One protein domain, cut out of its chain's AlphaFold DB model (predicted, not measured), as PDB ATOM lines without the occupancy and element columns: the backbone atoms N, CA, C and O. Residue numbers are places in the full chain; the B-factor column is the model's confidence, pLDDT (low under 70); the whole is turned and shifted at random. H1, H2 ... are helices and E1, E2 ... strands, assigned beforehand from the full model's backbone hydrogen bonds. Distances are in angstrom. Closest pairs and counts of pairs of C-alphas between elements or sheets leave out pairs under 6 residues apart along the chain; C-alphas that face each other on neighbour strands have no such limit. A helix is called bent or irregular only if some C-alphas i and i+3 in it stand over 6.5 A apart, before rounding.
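AT A GLANCE: This is residues 13 to 64 of the 174 residues of an uncharacterized protein of Candidatus Giovannonibacteria bacterium RIFCSPHIGHO2_02_42_15 (UniProt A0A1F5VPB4). A small two-strand hairpin, E1 and E2, sits at one end of a single long helix, H1, and turns off to one side there, so that the outline is like an L with one very long arm. That arm is H1, which makes most of the length; its residues 13 to 39 stick out free, with no other part of the printed backbone beside them. The printed part has 52 residues, with one named helix and two named strands in the order H1, E1, E2; the sheet's order is E1 - E2, antiparallel, and the class is mixed, helices and strands. The whole is extended, with a radius of gyration of the C-alphas of 17.4 A, and the C-alphas span 53 by 26 by 11 A.

IN THESE COORDINATES: Look first for the sheet. Find C-alpha 49 at (-23.966, -19.439, -43.833); from there E1, residues 49 to 55, runs 16.7 A to C-alpha 55. E2, residues 58 to 63, then runs 16.6 A to C-alpha 63 at (-21.999, -15.550, -42.960). Now go back to C-alpha 13 at (-65.709, -20.664, -18.065), where H1, residues 13 to 45, begins; it runs 47.9 A to C-alpha 45 and is not bent.

HOW THE PARTS SIT: Begin with E1 and E2, a hairpin of antiparallel neighbour strands with 150 degrees between their N-to-C directions. Among the C-alphas that face each other are 49 and 63, 4.4 A apart, and 54 and 59, also 4.4 A apart. Across the pair you will find N 50 and O 62 at 2.8 A and N 60 and O 53 at 2.9 A, both within hydrogen-bond range. From E1 look outward to H1: 2 pairs of their C-alphas are within 8 A, the closest being those of Leu 43 and Phe 49, 7.0 A apart, while their centres are 27.0 A apart. H1 and E2 are apart. In H1 every O i to N i+4 pair is within hydrogen-bond range.

THE WHOLE: The two C-alphas farthest apart are those of Gly 13 and Ser 64, the first and last printed residues, at 53.6 A. The printed part has no cut. The link from H1 to E1, three residues, is tight, and so is the link from E1 to E2, two residues. In the B-factor column the mean pLDDT of the printed part is 81.5; look at residues 13 to 22, which belong to H1, for the values under 70.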
ATOM      1  N   GLY A  13     -66.105 -21.001 -16.695       56.38
ATOM      2  CA  GLY A  13     -65.709 -20.664 -18.065       56.38
ATOM      3  C   GLY A  13     -64.370 -19.924 -18.200       56.38
ATOM      4  O   GLY A  13     -63.711 -20.072 -19.230       56.38
ATOM      5  N   ILE A  14     -63.928 -19.174 -17.179       54.53
ATOM      6  CA  ILE A  14     -62.711 -18.341 -17.252       54.53
ATOM      7  C   ILE A  14     -61.446 -19.210 -17.293       54.53
ATOM      8  O   ILE A  14     -60.547 -18.945 -18.088       54.53
ATOM      9  N   PHE A  15     -61.398 -20.313 -16.539       57.62
ATOM     10  CA  PHE A  15     -60.263 -21.248 -16.553       57.62
ATOM     11  C   PHE A  15     -60.041 -21.873 -17.944       57.62
ATOM     12  O   PHE A  15     -58.915 -22.012 -18.420       57.62
ATOM     13  N   LYS A  16     -61.138 -22.182 -18.650       57.06
ATOM     14  CA  LYS A  16     -61.113 -22.710 -20.022       57.06
ATOM     15  C   LYS A  16     -60.669 -21.653 -21.036       57.06
ATOM     16  O   LYS A  16     -60.061 -22.010 -22.042       57.06
ATOM     17  N   LEU A  17     -60.955 -20.374 -20.789       58.31
ATOM     18  CA  LEU A  17     -60.488 -19.253 -21.610       58.31
ATOM     19  C   LEU A  17     -58.990 -18.986 -21.404       58.31
ATOM     20  O   LEU A  17     -58.271 -18.887 -22.394       58.31
ATOM     21  N   ILE A  18     -58.506 -18.978 -20.157       59.97
ATOM     22  CA  ILE A  18     -57.076 -18.832 -19.828       59.97
ATOM     23  C   ILE A  18     -56.266 -19.994 -20.428       59.97
ATOM     24  O   ILE A  18     -55.288 -19.764 -21.136       59.97
ATOM     25  N   GLY A  19     -56.726 -21.241 -20.260       59.59
ATOM     26  CA  GLY A  19     -56.076 -22.413 -20.858       59.59
ATOM     27  C   GLY A  19     -56.105 -22.414 -22.393       59.59
ATOM     28  O   GLY A  19     -55.120 -22.783 -23.030       59.59
ATOM     29  N   LYS A  20     -57.196 -21.954 -23.025       62.09
ATOM     30  CA  LYS A  20     -57.258 -21.780 -24.490       62.09
ATOM     31  C   LYS A  20     -56.311 -20.686 -24.984       62.09
ATOM     32  O   LYS A  20     -55.726 -20.858 -26.051       62.09
ATOM     33  N   HIS A  21     -56.144 -19.601 -24.226       64.56
ATOM     34  CA  HIS A  21     -55.213 -18.521 -24.544       64.56
ATOM     35  C   HIS A  21     -53.759 -19.011 -24.482       64.56
ATOM     36  O   HIS A  21     -53.041 -18.893 -25.471       64.56
ATOM     37  N   GLU A  22     -53.356 -19.691 -23.403       66.31
ATOM     38  CA  GLU A  22     -52.008 -20.276 -23.287       66.31
ATOM     39  C   GLU A  22     -51.716 -21.344 -24.352       66.31
ATOM     40  O   GLU A  22     -50.611 -21.413 -24.897       66.31
ATOM     41  N   VAL A  23     -52.689 -22.206 -24.669       72.00
ATOM     42  CA  VAL A  23     -52.535 -23.229 -25.717       72.00
ATOM     43  C   VAL A  23     -52.426 -22.580 -27.101       72.00
ATOM     44  O   VAL A  23     -51.603 -23.014 -27.912       72.00
ATOM     45  N   SER A  24     -53.202 -21.525 -27.363       74.56
ATOM     46  CA  SER A  24     -53.122 -20.728 -28.593       74.56
ATOM     47  C   SER A  24     -51.759 -20.042 -28.733       74.56
ATOM     48  O   SER A  24     -51.115 -20.157 -29.776       74.56
ATOM     49  N   GLU A  25     -51.248 -19.426 -27.665       74.62
ATOM     50  CA  GLU A  25     -49.921 -18.802 -27.644       74.62
ATOM     51  C   GLU A  25     -48.791 -19.820 -27.853       74.62
ATOM     52  O   GLU A  25     -47.874 -19.585 -28.646       74.62
ATOM     53  N   LYS A  26     -48.862 -20.994 -27.207       77.25
ATOM     54  CA  LYS A  26     -47.897 -22.088 -27.417       77.25
ATOM     55  C   LYS A  26     -47.928 -22.601 -28.857       77.25
ATOM     56  O   LYS A  26     -46.867 -22.849 -29.440       77.25
ATOM     57  N   LYS A  27     -49.119 -22.731 -29.452       81.94
ATOM     58  CA  LYS A  27     -49.291 -23.126 -30.856       81.94
ATOM     59  C   LYS A  27     -48.695 -22.080 -31.802       81.94
ATOM     60  O   LYS A  27     -47.858 -22.436 -32.631       81.94
ATOM     61  N   ALA A  28     -49.016 -20.803 -31.606       81.44
ATOM     62  CA  ALA A  28     -48.466 -19.696 -32.388       81.44
ATOM     63  C   ALA A  28     -46.933 -19.616 -32.276       81.44
ATOM     64  O   ALA A  28     -46.228 -19.441 -33.274       81.44
ATOM     65  N   LYS A  29     -46.380 -19.827 -31.073       81.00
ATOM     66  CA  LYS A  29     -44.929 -19.882 -30.843       81.00
ATOM     67  C   LYS A  29     -44.273 -21.030 -31.613       81.00
ATOM     68  O   LYS A  29     -43.221 -20.833 -32.225       81.00
ATOM     69  N   ARG A  30     -44.893 -22.215 -31.627       84.25
ATOM     70  CA  ARG A  30     -44.398 -23.386 -32.367       84.25
ATOM     71  C   ARG A  30     -44.427 -23.155 -33.877       84.25
ATOM     72  O   ARG A  30     -43.446 -23.460 -34.550       84.25
ATOM     73  N   GLU A  31     -45.507 -22.583 -34.401       87.56
ATOM     74  CA  GLU A  31     -45.636 -22.229 -35.820       87.56
ATOM     75  C   GLU A  31     -44.580 -21.198 -36.240       87.56
ATOM     76  O   GLU A  31     -43.892 -21.381 -37.251       87.56
ATOM     77  N   ARG A  32     -44.364 -20.163 -35.418       85.56
ATOM     78  CA  ARG A  32     -43.295 -19.178 -35.625       85.56
ATOM     79  C   ARG A  32     -41.920 -19.842 -35.658       85.56
ATOM     80  O   ARG A  32     -41.140 -19.559 -36.566       85.56
ATOM     81  N   TYR A  33     -41.631 -20.740 -34.716       86.88
ATOM     82  CA  TYR A  33     -40.357 -21.459 -34.678       86.88
ATOM     83  C   TYR A  33     -40.157 -22.332 -35.923       86.88
ATOM     84  O   TYR A  33     -39.097 -22.287 -36.542       86.88
ATOM     85  N   GLN A  34     -41.187 -23.067 -36.352       89.56
ATOM     86  CA  GLN A  34     -41.126 -23.867 -37.577       89.56
ATOM     87  C   GLN A  34     -40.859 -23.002 -38.812       89.56
ATOM     88  O   GLN A  34     -40.045 -23.375 -39.656       89.56
ATOM     89  N   LYS A  35     -41.507 -21.837 -38.915       91.31
ATOM     90  CA  LYS A  35     -41.277 -20.890 -40.011       91.31
ATOM     91  C   LYS A  35     -39.837 -20.371 -40.004       91.31
ATOM     92  O   LYS A  35     -39.184 -20.409 -41.043       91.31
ATOM     93  N   LEU A  36     -39.326 -19.960 -38.842       88.75
ATOM     94  CA  LEU A  36     -37.939 -19.513 -38.682       88.75
ATOM     95  C   LEU A  36     -36.940 -20.613 -39.057       88.75
ATOM     96  O   LEU A  36     -36.006 -20.358 -39.811       88.75
ATOM     97  N   TRP A  37     -37.172 -21.848 -38.607       88.81
ATOM     98  CA  TRP A  37     -36.303 -22.983 -38.910       88.81
ATOM     99  C   TRP A  37     -36.292 -23.341 -40.400       88.81
ATOM    100  O   TRP A  37     -35.235 -23.609 -40.973       88.81
ATOM    101  N   ARG A  38     -37.455 -23.295 -41.064       92.12
ATOM    102  CA  ARG A  38     -37.552 -23.475 -42.522       92.12
ATOM    103  C   ARG A  38     -36.771 -22.392 -43.264       92.12
ATOM    104  O   ARG A  38     -35.985 -22.723 -44.148       92.12
ATOM    105  N   SER A  39     -36.934 -21.124 -42.881       90.44
ATOM    106  CA  SER A  39     -36.177 -20.011 -43.468       90.44
ATOM    107  C   SER A  39     -34.672 -20.176 -43.262       90.44
ATOM    108  O   SER A  39     -33.911 -20.061 -44.220       90.44
ATOM    109  N   PHE A  40     -34.243 -20.526 -42.050       88.69
ATOM    110  CA  PHE A  40     -32.838 -20.773 -41.736       88.69
ATOM    111  C   PHE A  40     -32.249 -21.909 -42.582       88.69
ATOM    112  O   PHE A  40     -31.203 -21.741 -43.206       88.69
ATOM    113  N   ASN A  41     -32.950 -23.039 -42.697       88.81
ATOM    114  CA  ASN A  41     -32.502 -24.154 -43.533       88.81
ATOM    115  C   ASN A  41     -32.452 -23.797 -45.022       88.81
ATOM    116  O   ASN A  41     -31.547 -24.244 -45.725       88.81
ATOM    117  N   ASN A  42     -33.372 -22.966 -45.508       91.75
ATOM    118  CA  ASN A  42     -33.321 -22.465 -46.879       91.75
ATOM    119  C   ASN A  42     -32.096 -21.567 -47.111       91.75
ATOM    120  O   ASN A  42     -31.445 -21.683 -48.147       91.75
ATOM    121  N   LEU A  43     -31.742 -20.709 -46.148       90.25
ATOM    122  CA  LEU A  43     -30.529 -19.888 -46.217       90.25
ATOM    123  C   LEU A  43     -29.256 -20.747 -46.159       90.25
ATOM    124  O   LEU A  43     -28.323 -20.501 -46.925       90.25
ATOM    125  N   LYS A  44     -29.242 -21.807 -45.340       87.94
ATOM    126  CA  LYS A  44     -28.158 -22.803 -45.336       87.94
ATOM    127  C   LYS A  44     -28.001 -23.485 -46.693       87.94
ATOM    128  O   LYS A  44     -26.901 -23.505 -47.226       87.94
ATOM    129  N   LYS A  45     -29.096 -23.969 -47.294       90.25
ATOM    130  CA  LYS A  45     -29.081 -24.587 -48.637       90.25
ATOM    131  C   LYS A  45     -28.567 -23.639 -49.726       90.25
ATOM    132  O   LYS A  45     -28.004 -24.089 -50.714       90.25
ATOM    133  N   LYS A  46     -28.757 -22.328 -49.553       91.06
ATOM    134  CA  LYS A  46     -28.266 -21.287 -50.470       91.06
ATOM    135  C   LYS A  46     -26.803 -20.880 -50.227       91.06
ATOM    136  O   LYS A  46     -26.335 -19.958 -50.906       91.06
ATOM    137  N   ASN A  47     -26.105 -21.540 -49.297       91.00
ATOM    138  CA  ASN A  47     -24.740 -21.239 -48.854       91.00
ATOM    139  C   ASN A  47     -24.572 -19.803 -48.333       91.00
ATOM    140  O   ASN A  47     -23.548 -19.166 -48.566       91.00
ATOM    141  N   ILE A  48     -25.591 -19.265 -47.650       93.69
ATOM    142  CA  ILE A  48     -25.523 -17.943 -46.993       93.69
ATOM    143  C   ILE A  48     -24.710 -18.012 -45.697       93.69
ATOM    144  O   ILE A  48     -24.069 -17.038 -45.308       93.69
ATOM    145  N   PHE A  49     -24.706 -19.179 -45.057       91.19
ATOM    146  CA  PHE A  49     -23.966 -19.439 -43.833       91.19
ATOM    147  C   PHE A  49     -22.965 -20.571 -44.037       91.19
ATOM    148  O   PHE A  49     -23.273 -21.557 -44.707       91.19
ATOM    149  N   GLU A  50     -21.807 -20.450 -43.402       91.19
ATOM    150  CA  GLU A  50     -20.773 -21.475 -43.296       91.19
ATOM    151  C   GLU A  50     -20.669 -21.947 -41.843       91.19
ATOM    152  O   GLU A  50     -20.762 -21.150 -40.904       91.19
ATOM    153  N   LYS A  51     -20.529 -23.260 -41.644       90.19
ATOM    154  CA  LYS A  51     -20.299 -23.835 -40.316       90.19
ATOM    155  C   LYS A  51     -18.844 -23.575 -39.938       90.19
ATOM    156  O   LYS A  51     -17.951 -23.974 -40.675       90.19
ATOM    157  N   VAL A  52     -18.624 -22.935 -38.794       90.69
ATOM    158  CA  VAL A  52     -17.283 -22.579 -38.291       90.69
ATOM    159  C   VAL A  52     -16.858 -23.424 -37.093       90.69
ATOM    160  O   VAL A  52     -15.684 -23.428 -36.747       90.69
ATOM    161  N   GLY A  53     -17.780 -24.169 -36.479       87.62
ATOM    162  CA  GLY A  53     -17.452 -25.099 -35.403       87.62
ATOM    163  C   GLY A  53     -18.677 -25.653 -34.688       87.62
ATOM    164  O   GLY A  53     -19.821 -25.378 -35.061       87.62
ATOM    165  N   GLU A  54     -18.415 -26.429 -33.644       88.50
ATOM    166  CA  GLU A  54     -19.396 -26.900 -32.669       88.50
ATOM    167  C   GLU A  54     -18.877 -26.569 -31.273       88.50
ATOM    168  O   GLU A  54     -17.726 -26.850 -30.952       88.50
ATOM    169  N   GLY A  55     -19.716 -25.910 -30.478       79.06
ATOM    170  CA  GLY A  55     -19.479 -25.675 -29.060       79.06
ATOM    171  C   GLY A  55     -20.430 -26.512 -28.211       79.06
ATOM    172  O   GLY A  55     -21.336 -27.166 -28.729       79.06
ATOM    173  N   ASN A  56     -20.275 -26.426 -26.891       78.75
ATOM    174  CA  ASN A  56     -21.107 -27.167 -25.935       78.75
ATOM    175  C   ASN A  56     -22.613 -26.845 -26.051       78.75
ATOM    176  O   ASN A  56     -23.444 -27.666 -25.679       78.75
ATOM    177  N   GLU A  57     -22.966 -25.678 -26.597       78.62
ATOM    178  CA  GLU A  57     -24.351 -25.214 -26.767       78.62
ATOM    179  C   GLU A  57     -24.888 -25.373 -28.206       78.62
ATOM    180  O   GLU A  57     -26.021 -24.986 -28.494       78.62
ATOM    181  N   GLY A  58     -24.101 -25.954 -29.123       83.38
ATOM    182  CA  GLY A  58     -24.536 -26.269 -30.487       83.38
ATOM    183  C   GLY A  58     -23.593 -25.811 -31.602       83.38
ATOM    184  O   GLY A  58     -22.412 -25.530 -31.401       83.38
ATOM    185  N   VAL A  59     -24.127 -25.774 -32.828       86.94
ATOM    186  CA  VAL A  59     -23.356 -25.486 -34.047       86.94
ATOM    187  C   VAL A  59     -23.207 -23.981 -34.266       86.94
ATOM    188  O   VAL A  59     -24.203 -23.262 -34.350       86.94
ATOM    189  N   ILE A  60     -21.972 -23.520 -34.463       87.31
ATOM    190  CA  ILE A  60     -21.658 -22.117 -34.737       87.31
ATOM    191  C   ILE A  60     -21.610 -21.899 -36.252       87.31
ATOM    192  O   ILE A  60     -20.918 -22.616 -36.983       87.31
ATOM    193  N   TYR A  61     -22.329 -20.879 -36.717       89.62
ATOM    194  CA  TYR A  61     -22.336 -20.448 -38.112       89.62
ATOM    195  C   TYR A  61     -21.823 -19.014 -38.244       89.62
ATOM    196  O   TYR A  61     -22.054 -18.174 -37.378       89.62
ATOM    197  N   ARG A  62     -21.185 -18.724 -39.376       90.25
ATOM    198  CA  ARG A  62     -20.816 -17.378 -39.827       90.25
ATOM    199  C   ARG A  62     -21.454 -17.128 -41.192       90.25
ATOM    200  O   ARG A  62     -21.783 -18.072 -41.901       90.25
ATOM    201  N   PHE A  63     -21.656 -15.869 -41.573       92.19
ATOM    202  CA  PHE A  63     -21.999 -15.550 -42.960       92.19
ATOM    203  C   PHE A  63     -20.842 -15.915 -43.888       92.19
ATOM    204  O   PHE A  63     -19.729 -15.450 -43.656       92.19
ATOM    205  N   SER A  64     -21.116 -16.658 -44.957       93.06
ATOM    206  CA  SER A  64     -20.161 -16.835 -46.060       93.06
ATOM    207  C   SER A  64     -19.910 -15.500 -46.777       93.06
ATOM    208  O   SER A  64     -20.619 -14.521 -46.528       93.06
TER     209      SER A  64